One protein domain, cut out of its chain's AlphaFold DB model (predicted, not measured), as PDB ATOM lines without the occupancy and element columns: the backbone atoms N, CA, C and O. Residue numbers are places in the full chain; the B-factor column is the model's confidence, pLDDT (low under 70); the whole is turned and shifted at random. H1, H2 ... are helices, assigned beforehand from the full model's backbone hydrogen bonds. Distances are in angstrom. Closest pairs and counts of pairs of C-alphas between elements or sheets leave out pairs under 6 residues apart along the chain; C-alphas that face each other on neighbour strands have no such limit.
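AT A GLANCE: This is residues 234 to 274 of the 275 residues of an uncharacterized protein of Rhizobium tibeticum (UniProt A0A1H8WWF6). One long helix, H1, meets a short one, H2, at its far end in a lopsided V, and the unnamed residues 234 to 239 fold back at H1's other end. The printed part has 41 residues with two named helices, H1 then H2, and no named strand; the class is all helix. It is flat, spanning 37 by 19 by 10 A, and only just loose, close to extended, with a radius of gyration of the C-alphas of 13.3 A.

IN THESE COORDINATES: Find C-alpha 240 at (-8.313, -38.915, -32.943); from there H1, residues 240 to 262, runs 33.1 A to C-alpha 262 at (-21.820, -48.428, -4.224). H2, residues 264 to 272, ends at C-alpha 272, at (-35.295, -40.177, -13.871).

HOW THE PARTS SIT: Look at residues 259 to 260, with which alone H1 touches H2. They only just touch, and only at the corner by their tight link, with 3 pairs of C-alphas within 8 A; the closest C-alphas, of Gly 260 and Arg 267, are 5.2 A apart. The helices run opposite ways at a steep tilt of 51 degrees. In H1 every O i to N i+4 pair is within hydrogen-bond range; in H2, 4 of 5 are.

THE WHOLE: The C-alphas farthest apart, of Pro 239 and Gly 265, are 37.3 A apart. Residues 248 to 255 of H1 stand free. The printed part has no cut. Its mean pLDDT is 82.3; look for values under 70 at residues 266 to 268 and 270 to 274.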
ATOM      1  N   ASP A 234     -11.013 -50.914 -27.406       87.31
ATOM      2  CA  ASP A 234     -10.084 -50.220 -28.284       87.31
ATOM      3  C   ASP A 234     -10.860 -49.369 -29.294       87.31
ATOM      4  O   ASP A 234     -11.696 -49.873 -30.036       87.31
ATOM      5  N   PHE A 235     -10.581 -48.067 -29.316       92.00
ATOM      6  CA  PHE A 235     -11.127 -47.112 -30.284       92.00
ATOM      7  C   PHE A 235     -10.052 -46.626 -31.265       92.00
ATOM      8  O   PHE A 235     -10.195 -45.562 -31.870       92.00
ATOM      9  N   GLY A 236      -8.948 -47.366 -31.404       89.81
ATOM     10  CA  GLY A 236      -7.847 -47.057 -32.316       89.81
ATOM     11  C   GLY A 236      -8.260 -46.978 -33.787       89.81
ATOM     12  O   GLY A 236      -7.588 -46.305 -34.562       89.81
ATOM     13  N   PHE A 237      -9.392 -47.585 -34.155       92.56
ATOM     14  CA  PHE A 237      -9.978 -47.516 -35.497       92.56
ATOM     15  C   PHE A 237     -10.713 -46.196 -35.800       92.56
ATOM     16  O   PHE A 237     -11.140 -45.981 -36.933       92.56
ATOM     17  N   LEU A 238     -10.890 -45.314 -34.809       94.69
ATOM     18  CA  LEU A 238     -11.552 -44.019 -34.983       94.69
ATOM     19  C   LEU A 238     -10.544 -42.875 -35.198       94.69
ATOM     20  O   LEU A 238      -9.438 -42.908 -34.651       94.69
ATOM     21  N   PRO A 239     -10.944 -41.789 -35.891       95.12
ATOM     22  CA  PRO A 239     -10.186 -40.541 -35.904       95.12
ATOM     23  C   PRO A 239      -9.920 -40.021 -34.484       95.12
ATOM     24  O   PRO A 239     -10.770 -40.150 -33.601       95.12
ATOM     25  N   LEU A 240      -8.779 -39.352 -34.272       91.69
ATOM     26  CA  LEU A 240      -8.313 -38.915 -32.943       91.69
ATOM     27  C   LEU A 240      -9.377 -38.173 -32.115       91.69
ATOM     28  O   LEU A 240      -9.531 -38.447 -30.929       91.69
ATOM     29  N   HIS A 241     -10.143 -37.269 -32.732       89.81
ATOM     30  CA  HIS A 241     -11.179 -36.503 -32.033       89.81
ATOM     31  C   HIS A 241     -12.325 -37.393 -31.516       89.81
ATOM     32  O   HIS A 241     -12.779 -37.226 -30.384       89.81
ATOM     33  N   GLN A 242     -12.751 -38.381 -32.309       93.69
ATOM     34  CA  GLN A 242     -13.787 -39.339 -31.913       93.69
ATOM     35  C   GLN A 242     -13.245 -40.330 -30.885       93.69
ATOM     36  O   GLN A 242     -13.920 -40.620 -29.900       93.69
ATOM     37  N   ARG A 243     -12.003 -40.795 -31.061       92.81
ATOM     38  CA  ARG A 243     -11.312 -41.669 -30.106       92.81
ATOM     39  C   ARG A 243     -11.262 -41.047 -28.711       92.81
ATOM     40  O   ARG A 243     -11.639 -41.709 -27.746       92.81
ATOM     41  N   SER A 244     -10.847 -39.785 -28.596       88.75
ATOM     42  CA  SER A 244     -10.787 -39.074 -27.311       88.75
ATOM     43  C   SER A 244     -12.157 -38.991 -26.642       88.75
ATOM     44  O   SER A 244     -12.288 -39.321 -25.464       88.75
ATOM     45  N   TYR A 245     -13.195 -38.631 -27.404       91.81
ATOM     46  CA  TYR A 245     -14.567 -38.613 -26.898       91.81
ATOM     47  C   TYR A 245     -15.018 -39.997 -26.408       91.81
ATOM     48  O   TYR A 245     -15.543 -40.117 -25.303       91.81
ATOM     49  N   MET A 246     -14.773 -41.052 -27.188       93.38
ATOM     50  CA  MET A 246     -15.199 -42.414 -26.855       93.38
ATOM     51  C   MET A 246     -14.480 -42.981 -25.628       93.38
ATOM     52  O   MET A 246     -15.117 -43.640 -24.797       93.38
ATOM     53  N   LEU A 247     -13.187 -42.689 -25.464       88.75
ATOM     54  CA  LEU A 247     -12.429 -43.051 -24.263       88.75
ATOM     55  C   LEU A 247     -13.007 -42.360 -23.021       88.75
ATOM     56  O   LEU A 247     -13.312 -43.035 -22.036       88.75
ATOM     57  N   ILE A 248     -13.251 -41.046 -23.094       87.81
ATOM     58  CA  ILE A 248     -13.849 -40.269 -21.994       87.81
ATOM     59  C   ILE A 248     -15.256 -40.784 -21.668       87.81
ATOM     60  O   ILE A 248     -15.565 -41.059 -20.510       87.81
ATOM     61  N   ALA A 249     -16.113 -40.970 -22.673       89.50
ATOM     62  CA  ALA A 249     -17.483 -41.444 -22.480       89.50
ATOM     63  C   ALA A 249     -17.531 -42.846 -21.849       89.50
ATOM     64  O   ALA A 249     -18.415 -43.152 -21.044       89.50
ATOM     65  N   THR A 250     -16.583 -43.715 -22.197       88.50
ATOM     66  CA  THR A 250     -16.463 -45.056 -21.608       88.50
ATOM     67  C   THR A 250     -16.020 -44.987 -20.149       88.50
ATOM     68  O   THR A 250     -16.629 -45.642 -19.302       88.50
ATOM     69  N   GLU A 251     -15.043 -44.137 -19.834       87.12
ATOM     70  CA  GLU A 251     -14.586 -43.900 -18.462       87.12
ATOM     71  C   GLU A 251     -15.707 -43.325 -17.578       87.12
ATOM     72  O   GLU A 251     -15.989 -43.855 -16.503       87.12
ATOM     73  N   VAL A 252     -16.450 -42.328 -18.074       88.00
ATOM     74  CA  VAL A 252     -17.611 -41.749 -17.374       88.00
ATOM     75  C   VAL A 252     -18.691 -42.802 -17.118       88.00
ATOM     76  O   VAL A 252     -19.236 -42.877 -16.014       88.00
ATOM     77  N   ARG A 253     -19.008 -43.650 -18.109       86.38
ATOM     78  CA  ARG A 253     -19.968 -44.755 -17.933       86.38
ATOM     79  C   ARG A 253     -19.495 -45.753 -16.876       86.38
ATOM     80  O   ARG A 253     -20.319 -46.202 -16.075       86.38
ATOM     81  N   ARG A 254     -18.196 -46.060 -16.828       83.94
ATOM     82  CA  ARG A 254     -17.607 -46.938 -15.808       83.94
ATOM     83  C   ARG A 254     -17.733 -46.333 -14.411       83.94
ATOM     84  O   ARG A 254     -18.315 -46.975 -13.539       83.94
ATOM     85  N   MET A 255     -17.301 -45.084 -14.231       84.50
ATOM     86  CA  MET A 255     -17.421 -44.358 -12.962       84.50
ATOM     87  C   MET A 255     -18.871 -44.299 -12.474       84.50
ATOM     88  O   MET A 255     -19.152 -44.591 -11.311       84.50
ATOM     89  N   ARG A 256     -19.824 -43.997 -13.369       84.19
ATOM     90  CA  ARG A 256     -21.258 -44.033 -13.043       84.19
ATOM     91  C   ARG A 256     -21.693 -45.432 -12.599       84.19
ATOM     92  O   ARG A 256     -22.362 -45.568 -11.577       84.19
ATOM     93  N   ARG A 257     -21.312 -46.491 -13.320       81.31
ATOM     94  CA  ARG A 257     -21.676 -47.873 -12.955       81.31
ATOM     95  C   ARG A 257     -21.143 -48.257 -11.572       81.31
ATOM     96  O   ARG A 257     -21.902 -48.837 -10.793       81.31
ATOM     97  N   GLU A 258     -19.894 -47.909 -11.267       83.19
ATOM     98  CA  GLU A 258     -19.238 -48.157  -9.976       83.19
ATOM     99  C   GLU A 258     -19.892 -47.375  -8.832       83.19
ATOM    100  O   GLU A 258     -20.255 -47.967  -7.814       83.19
ATOM    101  N   LEU A 259     -20.137 -46.075  -9.016       83.44
ATOM    102  CA  LEU A 259     -20.862 -45.248  -8.045       83.44
ATOM    103  C   LEU A 259     -22.279 -45.771  -7.809       83.44
ATOM    104  O   LEU A 259     -22.717 -45.861  -6.668       83.44
ATOM    105  N   GLY A 260     -22.978 -46.183  -8.865       80.50
ATOM    106  CA  GLY A 260     -24.309 -46.767  -8.753       80.50
ATOM    107  C   GLY A 260     -24.325 -48.149  -8.089       80.50
ATOM    108  O   GLY A 260     -25.325 -48.499  -7.472       80.50
ATOM    109  N   ASN A 261     -23.250 -48.937  -8.206       79.00
ATOM    110  CA  ASN A 261     -23.081 -50.180  -7.442       79.00
ATOM    111  C   ASN A 261     -22.861 -49.886  -5.948       79.00
ATOM    112  O   ASN A 261     -23.410 -50.588  -5.109       79.00
ATOM    113  N   ARG A 262     -22.085 -48.843  -5.615       81.81
ATOM    114  CA  ARG A 262     -21.820 -48.428  -4.224       81.81
ATOM    115  C   ARG A 262     -23.003 -47.707  -3.569       81.81
ATOM    116  O   ARG A 262     -23.173 -47.793  -2.361       81.81
ATOM    117  N   MET A 263     -23.809 -46.994  -4.354       83.12
ATOM    118  CA  MET A 263     -24.947 -46.192  -3.896       83.12
ATOM    119  C   MET A 263     -26.170 -46.430  -4.800       83.12
ATOM    120  O   MET A 263     -26.392 -45.686  -5.764       83.12
ATOM    121  N   PRO A 264     -27.007 -47.442  -4.496       76.19
ATOM    122  CA  PRO A 264     -28.154 -47.814  -5.330       76.19
ATOM    123  C   PRO A 264     -29.163 -46.675  -5.565       76.19
ATOM    124  O   PRO A 264     -29.764 -46.601  -6.637       76.19
ATOM    125  N   GLY A 265     -29.304 -45.738  -4.616       74.25
ATOM    126  CA  GLY A 265     -30.194 -44.573  -4.737       74.25
ATOM    127  C   GLY A 265     -29.839 -43.623  -5.893       74.25
ATOM    128  O   GLY A 265     -30.733 -43.068  -6.534       74.25
ATOM    129  N   LEU A 266     -28.553 -43.503  -6.250       68.81
ATOM    130  CA  LEU A 266     -28.109 -42.688  -7.391       68.81
ATOM    131  C   LEU A 266     -28.542 -43.287  -8.736       68.81
ATOM    132  O   LEU A 266     -28.817 -42.547  -9.681       68.81
ATOM    133  N   ARG A 267     -28.680 -44.620  -8.823       62.44
ATOM    134  CA  ARG A 267     -29.172 -45.287 -10.042       62.44
ATOM    135  C   ARG A 267     -30.606 -44.890 -10.362       62.44
ATOM    136  O   ARG A 267     -30.920 -44.667 -11.529       62.44
ATOM    137  N   GLN A 268     -31.465 -44.799  -9.345       63.44
ATOM    138  CA  GLN A 268     -32.847 -44.359  -9.530       63.44
ATOM    139  C   GLN A 268     -32.917 -42.887  -9.943       63.44
ATOM    140  O   GLN A 268     -33.710 -42.548 -10.817       63.44
ATOM    141  N   HIS A 269     -32.062 -42.029  -9.380       70.06
ATOM    142  CA  HIS A 269     -32.022 -40.609  -9.729       70.06
ATOM    143  C   HIS A 269     -31.563 -40.372 -11.178       70.06
ATOM    144  O   HIS A 269     -32.219 -39.648 -11.921       70.06
ATOM    145  N   TRP A 270     -30.502 -41.047 -11.633       69.75
ATOM    146  CA  TRP A 270     -30.029 -40.912 -13.018       69.75
ATOM    147  C   TRP A 270     -30.993 -41.485 -14.061       69.75
ATOM    148  O   TRP A 270     -31.077 -40.932 -15.152       69.75
ATOM    149  N   ARG A 271     -31.755 -42.541 -13.739       65.69
ATOM    150  CA  ARG A 271     -32.816 -43.043 -14.634       65.69
ATOM    151  C   ARG A 271     -33.949 -42.032 -14.824       65.69
ATOM    152  O   ARG A 271     -34.514 -41.984 -15.905       65.69
ATOM    153  N   ARG A 272     -34.256 -41.222 -13.803       66.94
ATOM    154  CA  ARG A 272     -35.295 -40.177 -13.871       66.94
ATOM    155  C   ARG A 272     -34.860 -38.923 -14.634       66.94
ATOM    156  O   ARG A 272     -35.717 -38.192 -15.094       66.94
ATOM    157  N   LEU A 273     -33.555 -38.671 -14.764       66.69
ATOM    158  CA  LEU A 273     -33.000 -37.513 -15.491       66.69
ATOM    159  C   LEU A 273     -32.826 -37.752 -17.004       66.69
ATOM    160  O   LEU A 273     -32.445 -36.836 -17.730       66.69
ATOM    161  N   HIS A 274     -33.021 -38.987 -17.470       57.53
ATOM    162  CA  HIS A 274     -32.859 -39.391 -18.872       57.53
ATOM    163  C   HIS A 274     -34.125 -40.056 -19.454       57.53
ATOM    164  O   HIS A 274     -34.041 -40.699 -20.500       57.53
TER     165      HIS A 274